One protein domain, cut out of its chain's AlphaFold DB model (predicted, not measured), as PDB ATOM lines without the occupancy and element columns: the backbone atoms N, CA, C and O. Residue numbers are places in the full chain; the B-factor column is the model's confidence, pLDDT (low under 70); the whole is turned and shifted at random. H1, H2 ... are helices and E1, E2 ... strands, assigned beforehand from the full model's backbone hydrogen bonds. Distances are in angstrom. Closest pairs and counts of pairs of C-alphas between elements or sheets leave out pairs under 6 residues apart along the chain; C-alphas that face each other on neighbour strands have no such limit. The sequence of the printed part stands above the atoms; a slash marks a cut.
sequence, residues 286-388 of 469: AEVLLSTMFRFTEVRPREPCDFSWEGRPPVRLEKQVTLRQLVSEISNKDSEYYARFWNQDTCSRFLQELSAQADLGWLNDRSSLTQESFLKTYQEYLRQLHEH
ATOM      1  N   ALA A 286      40.646 -11.856  23.988       91.06
ATOM      2  CA  ALA A 286      39.805 -12.956  23.526       91.06
ATOM      3  C   ALA A 286      40.616 -14.160  23.007       91.06
ATOM      4  O   ALA A 286      40.253 -15.308  23.268       91.06
ATOM      5  N   GLU A 287      41.715 -13.903  22.299       93.00
ATOM      6  CA  GLU A 287      42.576 -14.919  21.688       93.00
ATOM      7  C   GLU A 287      43.462 -15.595  22.741       93.00
ATOM      8  O   GLU A 287      43.640 -16.817  22.739       93.00
ATOM      9  N   VAL A 288      43.991 -14.795  23.677       89.06
ATOM     10  CA  VAL A 288      44.735 -15.295  24.840       89.06
ATOM     11  C   VAL A 288      43.835 -16.202  25.680       89.06
ATOM     12  O   VAL A 288      44.262 -17.295  26.046       89.06
ATOM     13  N   LEU A 289      42.569 -15.821  25.893       91.62
ATOM     14  CA  LEU A 289      41.598 -16.631  26.633       91.62
ATOM     15  C   LEU A 289      41.347 -17.986  25.988       91.62
ATOM     16  O   LEU A 289      41.434 -19.005  26.672       91.62
ATOM     17  N   LEU A 290      41.120 -18.019  24.674       95.25
ATOM     18  CA  LEU A 290      40.970 -19.279  23.945       95.25
ATOM     19  C   LEU A 290      42.220 -20.146  24.085       95.25
ATOM     20  O   LEU A 290      42.116 -21.322  24.428       95.25
ATOM     21  N   SER A 291      43.408 -19.572  23.885       93.62
ATOM     22  CA  SER A 291      44.665 -20.317  24.006       93.62
ATOM     23  C   SER A 291      44.879 -20.885  25.410       93.62
ATOM     24  O   SER A 291      45.340 -22.022  25.559       93.62
ATOM     25  N   THR A 292      44.501 -20.131  26.438       90.69
ATOM     26  CA  THR A 292      44.565 -20.574  27.829       90.69
ATOM     27  C   THR A 292      43.542 -21.670  28.117       90.69
ATOM     28  O   THR A 292      43.912 -22.709  28.657       90.69
ATOM     29  N   MET A 293      42.283 -21.523  27.706       94.00
ATOM     30  CA  MET A 293      41.274 -22.572  27.895       94.00
ATOM     31  C   MET A 293      41.646 -23.862  27.148       94.00
ATOM     32  O   MET A 293      41.512 -24.952  27.700       94.00
ATOM     33  N   PHE A 294      42.212 -23.757  25.940       96.31
ATOM     34  CA  PHE A 294      42.736 -24.899  25.179       96.31
ATOM     35  C   PHE A 294      43.924 -25.584  25.874       96.31
ATOM     36  O   PHE A 294      44.142 -26.778  25.677       96.31
ATOM     37  N   ARG A 295      44.709 -24.859  26.685       92.12
ATOM     38  CA  ARG A 295      45.760 -25.458  27.529       92.12
ATOM     39  C   ARG A 295      45.154 -26.344  28.620       92.12
ATOM     40  O   ARG A 295      45.750 -27.362  28.949       92.12
ATOM     41  N   PHE A 296      43.987 -25.971  29.146       90.81
ATOM     42  CA  PHE A 296      43.294 -26.675  30.232       90.81
ATOM     43  C   PHE A 296      42.222 -27.659  29.761       90.81
ATOM     44  O   PHE A 296      41.539 -28.256  30.588       90.81
ATOM     45  N   THR A 297      42.088 -27.852  28.452       95.12
ATOM     46  CA  THR A 297      41.150 -28.806  27.864       95.12
ATOM     47  C   THR A 297      41.927 -29.911  27.175       95.12
ATOM     48  O   THR A 297      42.852 -29.650  26.403       95.12
ATOM     49  N   GLU A 298      41.544 -31.147  27.438       96.69
ATOM     50  CA  GLU A 298      42.139 -32.338  26.860       96.69
ATOM     51  C   GLU A 298      41.230 -33.008  25.842       96.69
ATOM     52  O   GLU A 298      40.003 -32.933  25.902       96.69
ATOM     53  N   VAL A 299      41.889 -33.677  24.906       98.06
ATOM     54  CA  VAL A 299      41.317 -34.512  23.863       98.06
ATOM     55  C   VAL A 299      41.549 -35.952  24.272       98.06
ATOM     56  O   VAL A 299      42.695 -36.367  24.444       98.06
ATOM     57  N   ARG A 300      40.472 -36.714  24.428       97.69
ATOM     58  CA  ARG A 300      40.482 -38.133  24.787       97.69
ATOM     59  C   ARG A 300      40.002 -38.926  23.567       97.69
ATOM     60  O   ARG A 300      38.790 -39.035  23.367       97.69
ATOM     61  N   PRO A 301      40.907 -39.417  22.697       97.94
ATOM     62  CA  PRO A 301      40.488 -40.194  21.534       97.94
ATOM     63  C   PRO A 301      39.749 -41.454  22.001       97.94
ATOM     64  O   PRO A 301      40.247 -42.172  22.867       97.94
ATOM     65  N   ARG A 302      38.559 -41.716  21.442       97.56
ATOM     66  CA  ARG A 302      37.788 -42.934  21.768       97.56
ATOM     67  C   ARG A 302      38.495 -44.182  21.243       97.56
ATOM     68  O   ARG A 302      38.516 -45.216  21.902       97.56
ATOM     69  N   GLU A 303      39.109 -44.039  20.074       97.94
ATOM     70  CA  GLU A 303      39.993 -45.002  19.430       97.94
ATOM     71  C   GLU A 303      41.138 -44.239  18.742       97.94
ATOM     72  O   GLU A 303      40.949 -43.072  18.384       97.94
ATOM     73  N   PRO A 304      42.312 -44.864  18.528       98.25
ATOM     74  CA  PRO A 304      43.397 -44.244  17.779       98.25
ATOM     75  C   PRO A 304      42.964 -43.775  16.381       98.25
ATOM     76  O   PRO A 304      42.675 -44.599  15.510       98.25
ATOM     77  N   CYS A 305      42.971 -42.463  16.143       98.00
ATOM     78  CA  CYS A 305      42.485 -41.858  14.899       98.00
ATOM     79  C   CYS A 305      43.477 -40.850  14.302       98.00
ATOM     80  O   CYS A 305      44.400 -40.390  14.972       98.00
ATOM     81  N   ASP A 306      43.290 -40.515  13.024       98.31
ATOM     82  CA  ASP A 306      44.031 -39.454  12.339       98.31
ATOM     83  C   ASP A 306      43.134 -38.225  12.191       98.31
ATOM     84  O   ASP A 306      42.215 -38.196  11.369       98.31
ATOM     85  N   PHE A 307      43.397 -37.198  12.995       98.38
ATOM     86  CA  PHE A 307      42.619 -35.969  12.968       98.38
ATOM     87  C   PHE A 307      43.152 -35.025  11.885       98.38
ATOM     88  O   PHE A 307      44.316 -34.622  11.912       98.38
ATOM     89  N   SER A 308      42.299 -34.674  10.922       97.94
ATOM     90  CA  SER A 308      42.622 -33.776   9.805       97.94
ATOM     91  C   SER A 308      41.931 -32.433   9.995       97.94
ATOM     92  O   SER A 308      40.756 -32.404  10.339       97.94
ATOM     93  N   TRP A 309      42.632 -31.329   9.730       98.06
ATOM     94  CA  TRP A 309      42.094 -29.982   9.928       98.06
ATOM     95  C   TRP A 309      42.534 -29.025   8.814       98.06
ATOM     96  O   TRP A 309      43.730 -28.854   8.583       98.06
ATOM     97  N   GLU A 310      41.573 -28.414   8.113       96.44
ATOM     98  CA  GLU A 310      41.776 -27.371   7.083       96.44
ATOM     99  C   GLU A 310      42.912 -27.651   6.071       96.44
ATOM    100  O   GLU A 310      43.687 -26.769   5.704       96.44
ATOM    101  N   GLY A 311      43.036 -28.902   5.618       95.69
ATOM    102  CA  GLY A 311      44.048 -29.306   4.634       95.69
ATOM    103  C   GLY A 311      45.483 -29.390   5.171       95.69
ATOM    104  O   GLY A 311      46.414 -29.583   4.387       95.69
ATOM    105  N   ARG A 312      45.689 -29.264   6.487       97.44
ATOM    106  CA  ARG A 312      46.975 -29.554   7.136       97.44
ATOM    107  C   ARG A 312      47.224 -31.067   7.203       97.44
ATOM    108  O   ARG A 312      46.266 -31.842   7.156       97.44
ATOM    109  N   PRO A 313      48.496 -31.503   7.309       97.56
ATOM    110  CA  PRO A 313      48.814 -32.909   7.522       97.56
ATOM    111  C   PRO A 313      48.050 -33.474   8.733       97.56
ATOM    112  O   PRO A 313      47.994 -32.792   9.761       97.56
ATOM    113  N   PRO A 314      47.475 -34.686   8.636       98.06
ATOM    114  CA  PRO A 314      46.766 -35.294   9.755       98.06
ATOM    115  C   PRO A 314      47.679 -35.499  10.967       98.06
ATOM    116  O   PRO A 314      48.852 -35.852  10.817       98.06
ATOM    117  N   VAL A 315      47.130 -35.309  12.166       98.31
ATOM    118  CA  VAL A 315      47.808 -35.596  13.436       98.31
ATOM    119  C   VAL A 315      47.215 -36.862  14.043       98.31
ATOM    120  O   VAL A 315      46.005 -36.956  14.257       98.31
ATOM    121  N   ARG A 316      48.080 -37.839  14.325       98.19
ATOM    122  CA  ARG A 316      47.700 -39.123  14.915       98.19
ATOM    123  C   ARG A 316      47.404 -38.960  16.408       98.19
ATOM    124  O   ARG A 316      48.296 -38.635  17.188       98.19
ATOM    125  N   LEU A 317      46.170 -39.240  16.816       98.25
ATOM    126  CA  LEU A 317      45.712 -39.186  18.204       98.25
ATOM    127  C   LEU A 317      45.654 -40.594  18.802       98.25
ATOM    128  O   LEU A 317      44.655 -41.292  18.680       98.25
ATOM    129  N   GLU A 318      46.728 -41.017  19.465       97.81
ATOM    130  CA  GLU A 318      46.800 -42.330  20.141       97.81
ATOM    131  C   GLU A 318      46.561 -42.259  21.647       97.81
ATOM    132  O   GLU A 318      46.189 -43.247  22.277       97.81
ATOM    133  N   LYS A 319      46.804 -41.092  22.238       97.31
ATOM    134  CA  LYS A 319      46.706 -40.851  23.673       97.31
ATOM    135  C   LYS A 319      46.103 -39.482  23.927       97.31
ATOM    136  O   LYS A 319      45.997 -38.654  23.025       97.31
ATOM    137  N   GLN A 320      45.761 -39.254  25.183       96.69
ATOM    138  CA  GLN A 320      45.304 -37.960  25.651       96.69
ATOM    139  C   GLN A 320      46.356 -36.874  25.397       96.69
ATOM    140  O   GLN A 320      47.537 -37.046  25.714       96.69
ATOM    141  N   VAL A 321      45.911 -35.757  24.829       96.81
ATOM    142  CA  VAL A 321      46.714 -34.551  24.582       96.81
ATOM    143  C   VAL A 321      45.888 -33.317  24.922       96.81
ATOM    144  O   VAL A 321      44.661 -33.366  24.895       96.81
ATOM    145  N   THR A 322      46.527 -32.190  25.235       96.62
ATOM    146  CA  THR A 322      45.783 -30.924  25.379       96.62
ATOM    147  C   THR A 322      45.357 -30.399  24.010       96.62
ATOM    148  O   THR A 322      46.068 -30.600  23.021       96.62
ATOM    149  N   LEU A 323      44.240 -29.667  23.934       97.88
ATOM    150  CA  LEU A 323      43.829 -29.020  22.685       97.88
ATOM    151  C   LEU A 323      44.930 -28.089  22.163       97.88
ATOM    152  O   LEU A 323      45.213 -28.060  20.969       97.88
ATOM    153  N   ARG A 324      45.602 -27.348  23.053       96.56
ATOM    154  CA  ARG A 324      46.703 -26.455  22.660       96.56
ATOM    155  C   ARG A 324      47.892 -27.214  22.067       96.56
ATOM    156  O   ARG A 324      48.490 -26.724  21.109       96.56
ATOM    157  N   GLN A 325      48.237 -28.378  22.622       96.62
ATOM    158  CA  GLN A 325      49.276 -29.240  22.058       96.62
ATOM    159  C   GLN A 325      48.869 -29.732  20.667       96.62
ATOM    160  O   GLN A 325      49.660 -29.604  19.738       96.62
ATOM    161  N   LEU A 326      47.626 -30.193  20.501       98.06
ATOM    162  CA  LEU A 326      47.113 -30.638  19.205       98.06
ATOM    163  C   LEU A 326      47.189 -29.526  18.147       98.06
ATOM    164  O   LEU A 326      47.710 -29.746  17.058       98.06
ATOM    165  N   VAL A 327      46.773 -28.301  18.479       98.00
ATOM    166  CA  VAL A 327      46.902 -27.140  17.575       98.00
ATOM    167  C   VAL A 327      48.369 -26.859  17.228       98.00
ATOM    168  O   VAL A 327      48.690 -26.535  16.084       98.00
ATOM    169  N   SER A 328      49.282 -27.003  18.193       96.94
ATOM    170  CA  SER A 328      50.721 -26.855  17.948       96.94
ATOM    171  C   SER A 328      51.249 -27.916  16.980       96.94
ATOM    172  O   SER A 328      52.048 -27.583  16.105       96.94
ATOM    173  N   GLU A 329      50.814 -29.167  17.109       97.50
ATOM    174  CA  GLU A 329      51.204 -30.260  16.211       97.50
ATOM    175  C   GLU A 329      50.647 -30.046  14.796       97.50
ATOM    176  O   GLU A 329      51.410 -30.100  13.832       97.50
ATOM    177  N   ILE A 330      49.368 -29.665  14.672       98.00
ATOM    178  CA  ILE A 330      48.713 -29.326  13.393       98.00
ATOM    179  C   ILE A 330      49.420 -28.159  12.695       98.00
ATOM    180  O   ILE A 330      49.591 -28.167  11.474       98.00
ATOM    181  N   SER A 331      49.862 -27.153  13.460       97.44
ATOM    182  CA  SER A 331      50.587 -26.011  12.897       97.44
ATOM    183  C   SER A 331      51.923 -26.411  12.273       97.44
ATOM    184  O   SER A 331      52.420 -25.698  11.411       97.44
ATOM    185  N   ASN A 332      52.521 -27.534  12.692       95.56
ATOM    186  CA  ASN A 332      53.814 -28.012  12.207       95.56
ATOM    187  C   ASN A 332      54.887 -26.901  12.139       95.56
ATOM    188  O   ASN A 332      55.591 -26.743  11.142       95.56
ATOM    189  N   LYS A 333      54.999 -26.108  13.215       93.69
ATOM    190  CA  LYS A 333      55.922 -24.958  13.347       93.69
ATOM    191  C   LYS A 333      55.614 -23.750  12.440       93.69
ATOM    192  O   LYS A 333      56.419 -22.823  12.399       93.69
ATOM    193  N   ASP A 334      54.466 -23.716  11.765       96.25
ATOM    194  CA  ASP A 334      53.944 -22.537  11.063       96.25
ATOM    195  C   ASP A 334      53.423 -21.517  12.093       96.25
ATOM    196  O   ASP A 334      52.298 -21.614  12.595       96.25
ATOM    197  N   SER A 335      54.276 -20.556  12.458       92.62
ATOM    198  CA  SER A 335      53.970 -19.542  13.474       92.62
ATOM    199  C   SER A 335      52.842 -18.599  13.056       92.62
ATOM    200  O   SER A 335      52.063 -18.177  13.910       92.62
ATOM    201  N   GLU A 336      52.722 -18.290  11.764       94.44
ATOM    202  CA  GLU A 336      51.675 -17.414  11.231       94.44
ATOM    203  C   GLU A 336      50.310 -18.104  11.295       94.44
ATOM    204  O   GLU A 336      49.309 -17.509  11.698       94.44
ATOM    205  N   TYR A 337      50.256 -19.383  10.928       96.44
ATOM    206  CA  TYR A 337      49.054 -20.187  11.105       96.44
ATOM    207  C   TYR A 337      48.675 -20.326  12.577       96.44
ATOM    208  O   TYR A 337      47.531 -20.063  12.944       96.44
ATOM    209  N   TYR A 338      49.644 -20.684  13.427       95.44
ATOM    210  CA  TYR A 338      49.406 -20.819  14.860       95.44
ATOM    211  C   TYR A 338      48.888 -19.515  15.471       95.44
ATOM    212  O   TYR A 338      48.038 -19.559  16.350       95.44
ATOM    213  N   ALA A 339      49.370 -18.353  15.018       92.94
ATOM    214  CA  ALA A 339      48.866 -17.059  15.466       92.94
ATOM    215  C   ALA A 339      47.403 -16.831  15.041       92.94
ATOM    216  O   ALA A 339      46.584 -16.499  15.892       92.94
ATOM    217  N   ARG A 340      47.063 -17.082  13.769       95.25
ATOM    218  CA  ARG A 340      45.710 -16.869  13.210       95.25
ATOM    219  C   ARG A 340      44.645 -17.841  13.720       95.25
ATOM    220  O   ARG A 340      43.456 -17.545  13.621       95.25
ATOM    221  N   PHE A 341      45.055 -18.992  14.252       97.12
ATOM    222  CA  PHE A 341      44.135 -20.009  14.765       97.12
ATOM    223  C   PHE A 341      43.236 -19.487  15.900       97.12
ATOM    224  O   PHE A 341      42.089 -19.908  16.030       97.12
ATOM    225  N   TRP A 342      43.747 -18.567  16.724       96.25
ATOM    226  CA  TRP A 342      43.149 -18.188  18.008       96.25
ATOM    227  C   TRP A 342      41.990 -17.195  17.903       96.25
ATOM    228  O   TRP A 342      41.981 -16.188  18.593       96.25
ATOM    229  N   ASN A 343      40.980 -17.494  17.095       96.19
ATOM    230  CA  ASN A 343      39.726 -16.745  17.067       96.19
ATOM    231  C   ASN A 343      38.535 -17.660  17.388       96.19
ATOM    232  O   ASN A 343      38.624 -18.888  17.272       96.19
ATOM    233  N   GLN A 344      37.421 -17.061  17.814       96.56
ATOM    234  CA  GLN A 344      36.259 -17.797  18.312       96.56
ATOM    235  C   GLN A 344      35.645 -18.720  17.249       96.56
ATOM    236  O   GLN A 344      35.313 -19.862  17.566       96.56
ATOM    237  N   ASP A 345      35.537 -18.269  15.998       98.00
ATOM    238  CA  ASP A 345      34.903 -19.039  14.921       98.00
ATOM    239  C   ASP A 345      35.734 -20.266  14.535       98.00
ATOM    240  O   ASP A 345      35.208 -21.377  14.429       98.00
ATOM    241  N   THR A 346      37.049 -20.091  14.379       98.19
ATOM    242  CA  THR A 346      37.990 -21.189  14.130       98.19
ATOM    243  C   THR A 346      37.978 -22.184  15.288       98.19
ATOM    244  O   THR A 346      37.831 -23.381  15.047       98.19
ATOM    245  N   CYS A 347      38.054 -21.716  16.538       98.19
ATOM    246  CA  CYS A 347      38.033 -22.595  17.710       98.19
ATOM    247  C   CYS A 347      36.701 -23.348  17.846       98.19
ATOM    248  O   CYS A 347      36.700 -24.531  18.174       98.19
ATOM    249  N   SER A 348      35.573 -22.696  17.561       98.38
ATOM    250  CA  SER A 348      34.249 -23.320  17.583       98.38
ATOM    251  C   SER A 348      34.154 -24.471  16.577       98.38
ATOM    252  O   SER A 348      33.846 -25.598  16.968       98.38
ATOM    253  N   ARG A 349      34.504 -24.226  15.305       98.44
ATOM    254  CA  ARG A 349      34.526 -25.270  14.263       98.44
ATOM    255  C   ARG A 349      35.487 -26.407  14.616       98.44
ATOM    256  O   ARG A 349      35.142 -27.571  14.450       98.44
ATOM    257  N   PHE A 350      36.654 -26.069  15.163       98.50
ATOM    258  CA  PHE A 350      37.651 -27.048  15.591       98.50
ATOM    259  C   PHE A 350      37.103 -28.005  16.650       98.50
ATOM    260  O   PHE A 350      37.205 -29.221  16.504       98.50
ATOM    261  N   LEU A 351      36.476 -27.462  17.699       98.50
ATOM    262  CA  LEU A 351      35.856 -28.252  18.762       98.50
ATOM    263  C   LEU A 351      34.726 -29.135  18.222       98.50
ATOM    264  O   LEU A 351      34.606 -30.288  18.631       98.50
ATOM    265  N   GLN A 352      33.923 -28.611  17.291       98.31
ATOM    266  CA  GLN A 352      32.844 -29.360  16.654       98.31
ATOM    267  C   GLN A 352      33.375 -30.584  15.901       98.31
ATOM    268  O   GLN A 352      32.939 -31.703  16.171       98.31
ATOM    269  N   GLU A 353      34.337 -30.392  14.995       98.31
ATOM    270  CA  GLU A 353      34.916 -31.483  14.203       98.31
ATOM    271  C   GLU A 353      35.638 -32.507  15.084       98.31
ATOM    272  O   GLU A 353      35.507 -33.716  14.882       98.31
ATOM    273  N   LEU A 354      36.354 -32.038  16.106       97.88
ATOM    274  CA  LEU A 354      37.085 -32.908  17.018       97.88
ATOM    275  C   LEU A 354      36.152 -33.752  17.898       97.88
ATOM    276  O   LEU A 354      36.417 -34.936  18.107       97.88
ATOM    277  N   SER A 355      35.026 -33.185  18.348       97.69
ATOM    278  CA  SER A 355      34.032 -33.891  19.175       97.69
ATOM    279  C   SER A 355      33.374 -35.093  18.474       97.69
ATOM    280  O   SER A 355      32.857 -36.008  19.126       97.69
ATOM    281  N   ALA A 356      33.435 -35.140  17.138       97.50
ATOM    282  CA  ALA A 356      32.977 -36.290  16.366       97.50
ATOM    283  C   ALA A 356      33.867 -37.529  16.581       97.50
ATOM    284  O   ALA A 356      33.367 -38.654  16.531       97.50
ATOM    285  N   GLN A 357      35.161 -37.335  16.857       98.00
ATOM    286  CA  GLN A 357      36.169 -38.403  16.912       98.00
ATOM    287  C   GLN A 357      36.704 -38.672  18.326       98.00
ATOM    288  O   GLN A 357      37.153 -39.778  18.624       98.00
ATOM    289  N   ALA A 358      36.652 -37.674  19.202       98.12
ATOM    290  CA  ALA A 358      37.197 -37.737  20.549       98.12
ATOM    291  C   ALA A 358      36.223 -37.126  21.555       98.12
ATOM    292  O   ALA A 358      35.398 -36.278  21.214       98.12
ATOM    293  N   ASP A 359      36.354 -37.530  22.813       98.06
ATOM    294  CA  ASP A 359      35.705 -36.825  23.909       98.06
ATOM    295  C   ASP A 359      36.610 -35.683  24.365       98.06
ATOM    296  O   ASP A 359      37.836 -35.809  24.395       98.06
ATOM    297  N   LEU A 360      36.010 -34.552  24.712       98.12
ATOM    298  CA  LEU A 360      36.726 -33.423  25.294       98.12
ATOM    299  C   LEU A 360      36.482 -33.410  26.799       98.12
ATOM    300  O   LEU A 360      35.444 -33.883  27.258       98.12
ATOM    301  N   GLY A 361      37.406 -32.863  27.573       96.06
ATOM    302  CA  GLY A 361      37.236 -32.690  29.015       96.06
ATOM    303  C   GLY A 361      38.168 -31.618  29.552       96.06
ATOM    304  O   GLY A 361      39.162 -31.288  28.908       96.06
ATOM    305  N   TRP A 362      37.868 -31.061  30.722       93.44
ATOM    306  CA  TRP A 362      38.859 -30.259  31.439       93.44
ATOM    307  C   TRP A 362      39.962 -31.172  31.982       93.44
ATOM    308  O   TRP A 362      39.706 -32.337  32.306       93.44
ATOM    309  N   LEU A 363      41.185 -30.650  32.098       87.88
ATOM    310  CA  LEU A 363      42.283 -31.364  32.754       87.88
ATOM    311  C   LEU A 363      41.832 -31.844  34.139       87.88
ATOM    312  O   LEU A 363      41.280 -31.070  34.919       87.88
ATOM    313  N   ASN A 364      42.091 -33.118  34.438       81.38
ATOM    314  CA  ASN A 364      41.731 -33.799  35.691       81.38
ATOM    315  C   ASN A 364      40.220 -33.976  35.970       81.38
ATOM    316  O   ASN A 364      39.870 -34.636  36.948       81.38
ATOM    317  N   ASP A 365      39.321 -33.469  35.122       87.62
ATOM    318  CA  ASP A 365      37.877 -33.674  35.265       87.62
ATOM    319  C   ASP A 365      37.409 -34.843  34.399       87.62
ATOM    320  O   ASP A 365      37.480 -34.787  33.178       87.62
ATOM    321  N   ARG A 366      36.862 -35.901  34.998       90.44
ATOM    322  CA  ARG A 366      36.368 -37.068  34.244       90.44
ATOM    323  C   ARG A 366      35.138 -36.773  33.385       90.44
ATOM    324  O   ARG A 366      34.808 -37.595  32.534       90.44
ATOM    325  N   SER A 367      34.460 -35.648  33.602       94.38
ATOM    326  CA  SER A 367      33.296 -35.260  32.817       94.38
ATOM    327  C   SER A 367      33.664 -34.975  31.354       94.38
ATOM    328  O   SER A 367      34.803 -34.622  31.025       94.38
ATOM    329  N   SER A 368      32.696 -35.186  30.459       94.81
ATOM    330  CA  SER A 368      32.817 -34.814  29.050       94.81
ATOM    331  C   SER A 368      32.365 -33.371  28.854       94.81
ATOM    332  O   SER A 368      31.296 -32.969  29.312       94.81
ATOM    333  N   LEU A 369      33.160 -32.602  28.122       96.75
ATOM    334  CA  LEU A 369      32.912 -31.213  27.787       96.75
ATOM    335  C   LEU A 369      32.316 -31.112  26.380       96.75
ATOM    336  O   LEU A 369      32.935 -31.515  25.399       96.75
ATOM    337  N   THR A 370      31.111 -30.559  26.261       97.44
ATOM    338  CA  THR A 370      30.514 -30.263  24.951       97.44
ATOM    339  C   THR A 370      31.057 -28.945  24.394       97.44
ATOM    340  O   THR A 370      31.463 -28.062  25.152       97.44
ATOM    341  N   GLN A 371      31.009 -28.773  23.068       97.12
ATOM    342  CA  GLN A 371      31.342 -27.501  22.410       97.12
ATOM    343  C   GLN A 371      30.529 -26.334  22.993       97.12
ATOM    344  O   GLN A 371      31.087 -25.284  23.299       97.12
ATOM    345  N   GLU A 372      29.221 -26.526  23.183       97.88
ATOM    346  CA  GLU A 372      28.334 -25.505  23.749       97.88
ATOM    347  C   GLU A 372      28.761 -25.109  25.170       97.88
ATOM    348  O   GLU A 372      28.875 -23.924  25.473       97.88
ATOM    349  N   SER A 373      29.067 -26.092  26.024       96.81
ATOM    350  CA  SER A 373      29.537 -25.846  27.392       96.81
ATOM    351  C   SER A 373      30.883 -25.111  27.414       96.81
ATOM    352  O   SER A 373      31.055 -24.154  28.176       96.81
ATOM    353  N   PHE A 374      31.815 -25.487  26.529       97.00
ATOM    354  CA  PHE A 374      33.091 -24.789  26.374       97.00
ATOM    355  C   PHE A 374      32.876 -23.321  25.979       97.00
ATOM    356  O   PHE A 374      33.407 -22.423  26.629       97.00
ATOM    357  N   LEU A 375      32.072 -23.057  24.942       97.62
ATOM    358  CA  LEU A 375      31.834 -21.699  24.440       97.62
ATOM    359  C   LEU A 375      31.060 -20.833  25.438       97.62
ATOM    360  O   LEU A 375      31.356 -19.648  25.575       97.62
ATOM    361  N   LYS A 376      30.118 -21.422  26.179       96.62
ATOM    362  CA  LYS A 376      29.432 -20.743  27.282       96.62
ATOM    363  C   LYS A 376      30.420 -20.328  28.375       96.62
ATOM    364  O   LYS A 376      30.389 -19.187  28.825       96.62
ATOM    365  N   THR A 377      31.320 -21.231  28.762       93.81
ATOM    366  CA  THR A 377      32.380 -20.947  29.745       93.81
ATOM    367  C   THR A 377      33.327 -19.859  29.232       93.81
ATOM    368  O   THR A 377      33.701 -18.959  29.976       93.81
ATOM    369  N   TYR A 378      33.661 -19.888  27.939       95.25
ATOM    370  CA  TYR A 378      34.488 -18.870  27.292       95.25
ATOM    371  C   TYR A 378      33.851 -17.479  27.357       95.25
ATOM    372  O   TYR A 378      34.519 -16.520  27.733       95.25
ATOM    373  N   GLN A 379      32.564 -17.366  27.025       95.75
ATOM    374  CA  GLN A 379      31.833 -16.099  27.093       95.75
ATOM    375  C   GLN A 379      31.752 -15.563  28.522       95.75
ATOM    376  O   GLN A 379      31.914 -14.361  28.734       95.75
ATOM    377  N   GLU A 380      31.538 -16.449  29.494       92.94
ATOM    378  CA  GLU A 380      31.487 -16.072  30.902       92.94
ATOM    379  C   GLU A 380      32.845 -15.567  31.398       92.94
ATOM    380  O   GLU A 380      32.912 -14.482  31.976       92.94
ATOM    381  N   TYR A 381      33.940 -16.275  31.096       90.69
ATOM    382  CA  TYR A 381      35.274 -15.773  31.412       90.69
ATOM    383  C   TYR A 381      35.548 -14.451  30.712       90.69
ATOM    384  O   TYR A 381      35.984 -13.515  31.368       90.69
ATOM    385  N   LEU A 382      35.241 -14.329  29.417       91.31
ATOM    386  CA  LEU A 382      35.460 -13.094  28.672       91.31
ATOM    387  C   LEU A 382      34.724 -11.917  29.322       91.31
ATOM    388  O   LEU A 382      35.318 -10.853  29.479       91.31
ATOM    389  N   ARG A 383      33.472 -12.107  29.755       91.75
ATOM    390  CA  ARG A 383      32.708 -11.105  30.512       91.75
ATOM    391  C   ARG A 383      33.419 -10.729  31.815       91.75
ATOM    392  O   ARG A 383      33.647  -9.548  32.055       91.75
ATOM    393  N   GLN A 384      33.832 -11.719  32.606       87.06
ATOM    394  CA  GLN A 384      34.565 -11.492  33.854       87.06
ATOM    395  C   GLN A 384      35.905 -10.778  33.627       87.06
ATOM    396  O   GLN A 384      36.284  -9.942  34.441       87.06
ATOM    397  N   LEU A 385      36.610 -11.038  32.517       84.62
ATOM    398  CA  LEU A 385      37.874 -10.359  32.215       84.62
ATOM    399  C   LEU A 385      37.680  -8.855  32.029       84.62
ATOM    400  O   LEU A 385      38.489  -8.071  32.516       84.62
ATOM    401  N   HIS A 386      36.597  -8.454  31.362       86.12
ATOM    402  CA  HIS A 386      36.266  -7.039  31.189       86.12
ATOM    403  C   HIS A 386      35.905  -6.358  32.519       86.12
ATOM    404  O   HIS A 386      36.076  -5.149  32.646       86.12
ATOM    405  N   GLU A 387      35.414  -7.115  33.503       86.06
ATOM    406  CA  GLU A 387      35.016  -6.602  34.819       86.06
ATOM    407  C   GLU A 387      36.174  -6.593  35.834       86.06
ATOM    408  O   GLU A 387      36.243  -5.709  36.690       86.06
ATOM    409  N   HIS A 388      37.092  -7.562  35.753       82.06
ATOM    410  CA  HIS A 388      38.046  -7.869  36.826       82.06
ATOM    411  C   HIS A 388      39.529  -7.748  36.452       82.06
ATOM    412  O   HIS A 388      40.395  -8.055  37.279       82.06
TER     413      HIS A 388
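Overview. This is residues 286 to 388 of the 469 residues of the protein "Hypothetical protein" of Alexandrium monilatum (UniProt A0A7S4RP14). Two small two-stranded sheets, E1 with E4 and the hairpin E2 with E3, lie toward one end of the domain, and a group of helices, partly aligned and partly crossed, makes the rest. H1 touches H2, H4 and H5; H3 is a small outlying helix that touches H2, and the longest helix, H5, ends at the end far from the E2 and E3 hairpin. The printed part has 103 residues with five named helices and four named strands, in the order H1 E1 E2 E3 H2 H3 H4 E4 H5; both sheets are antiparallel and the class is mixed, helices and strands. The whole is compact, with a radius of gyration of the C-alphas of 13.3 A and spans of 41 by 34 by 19 A.

Arrangement. E1, residues 297 to 301, and E4, residues 358 to 362, are antiparallel at 153 degrees, with N 298 and O 361 2.8 A apart, within hydrogen-bond range. Residues 298 to 299 of E1 also pair with residues 321 to 322, antiparallel. The closest C-alphas of E1 and H2, residues 323 to 331, are those of Glu 298 and Leu 323, 5.6 A apart. H4, residues 344 to 355, and E1 are near each other, with 7 pairs of C-alphas within 10 A. The hairpin of E2, residues 305 to 307, and E3, residues 315 to 317, is antiparallel at 141 degrees, with N 317 and O 305 2.8 A apart, within hydrogen-bond range. The closest C-alphas of E3 and H2 are those of Val 315 and Ile 330, 6.3 A apart. The hub H1, residues 286 to 295, touches H2 about perpendicular at 76 degrees, closest at the C-alphas of Phe 294 and Leu 323, 4.9 A. Residues 344 to 347 of H4 touch H1 at a shallow tilt of 24 degrees, the same way, closest at the C-alphas of Leu 290 and Gln 344, 7.5 A. H5, residues 371 to 388, touches H1 at a steep tilt of 55 degrees, opposite ways, with residues 378 to 382 alone. H3, residues 335 to 340, touches H2 at a steep tilt of 57 degrees, closest at the C-alphas of Ser 331 and Tyr 338, 5.7 A. In H1, H2, H3, H4 and H5 every O i to N i+4 pair is within hydrogen-bond range.

Along the chain. H1 begins at C-alpha 286, (39.805, -12.956, 23.526), and is 14.4 A long. H4 is 16.3 A long, and H5 is 25.3 A long and ends at C-alpha 388, (38.046, -7.869, 36.826).

Size, cuts and confidence. The C-alphas farthest apart are those of Pro 304 and Glu 387, 42.2 A. The printed part has no cut and no long link. Mean pLDDT of the printed part is 95.3, and no printed residue is under 70.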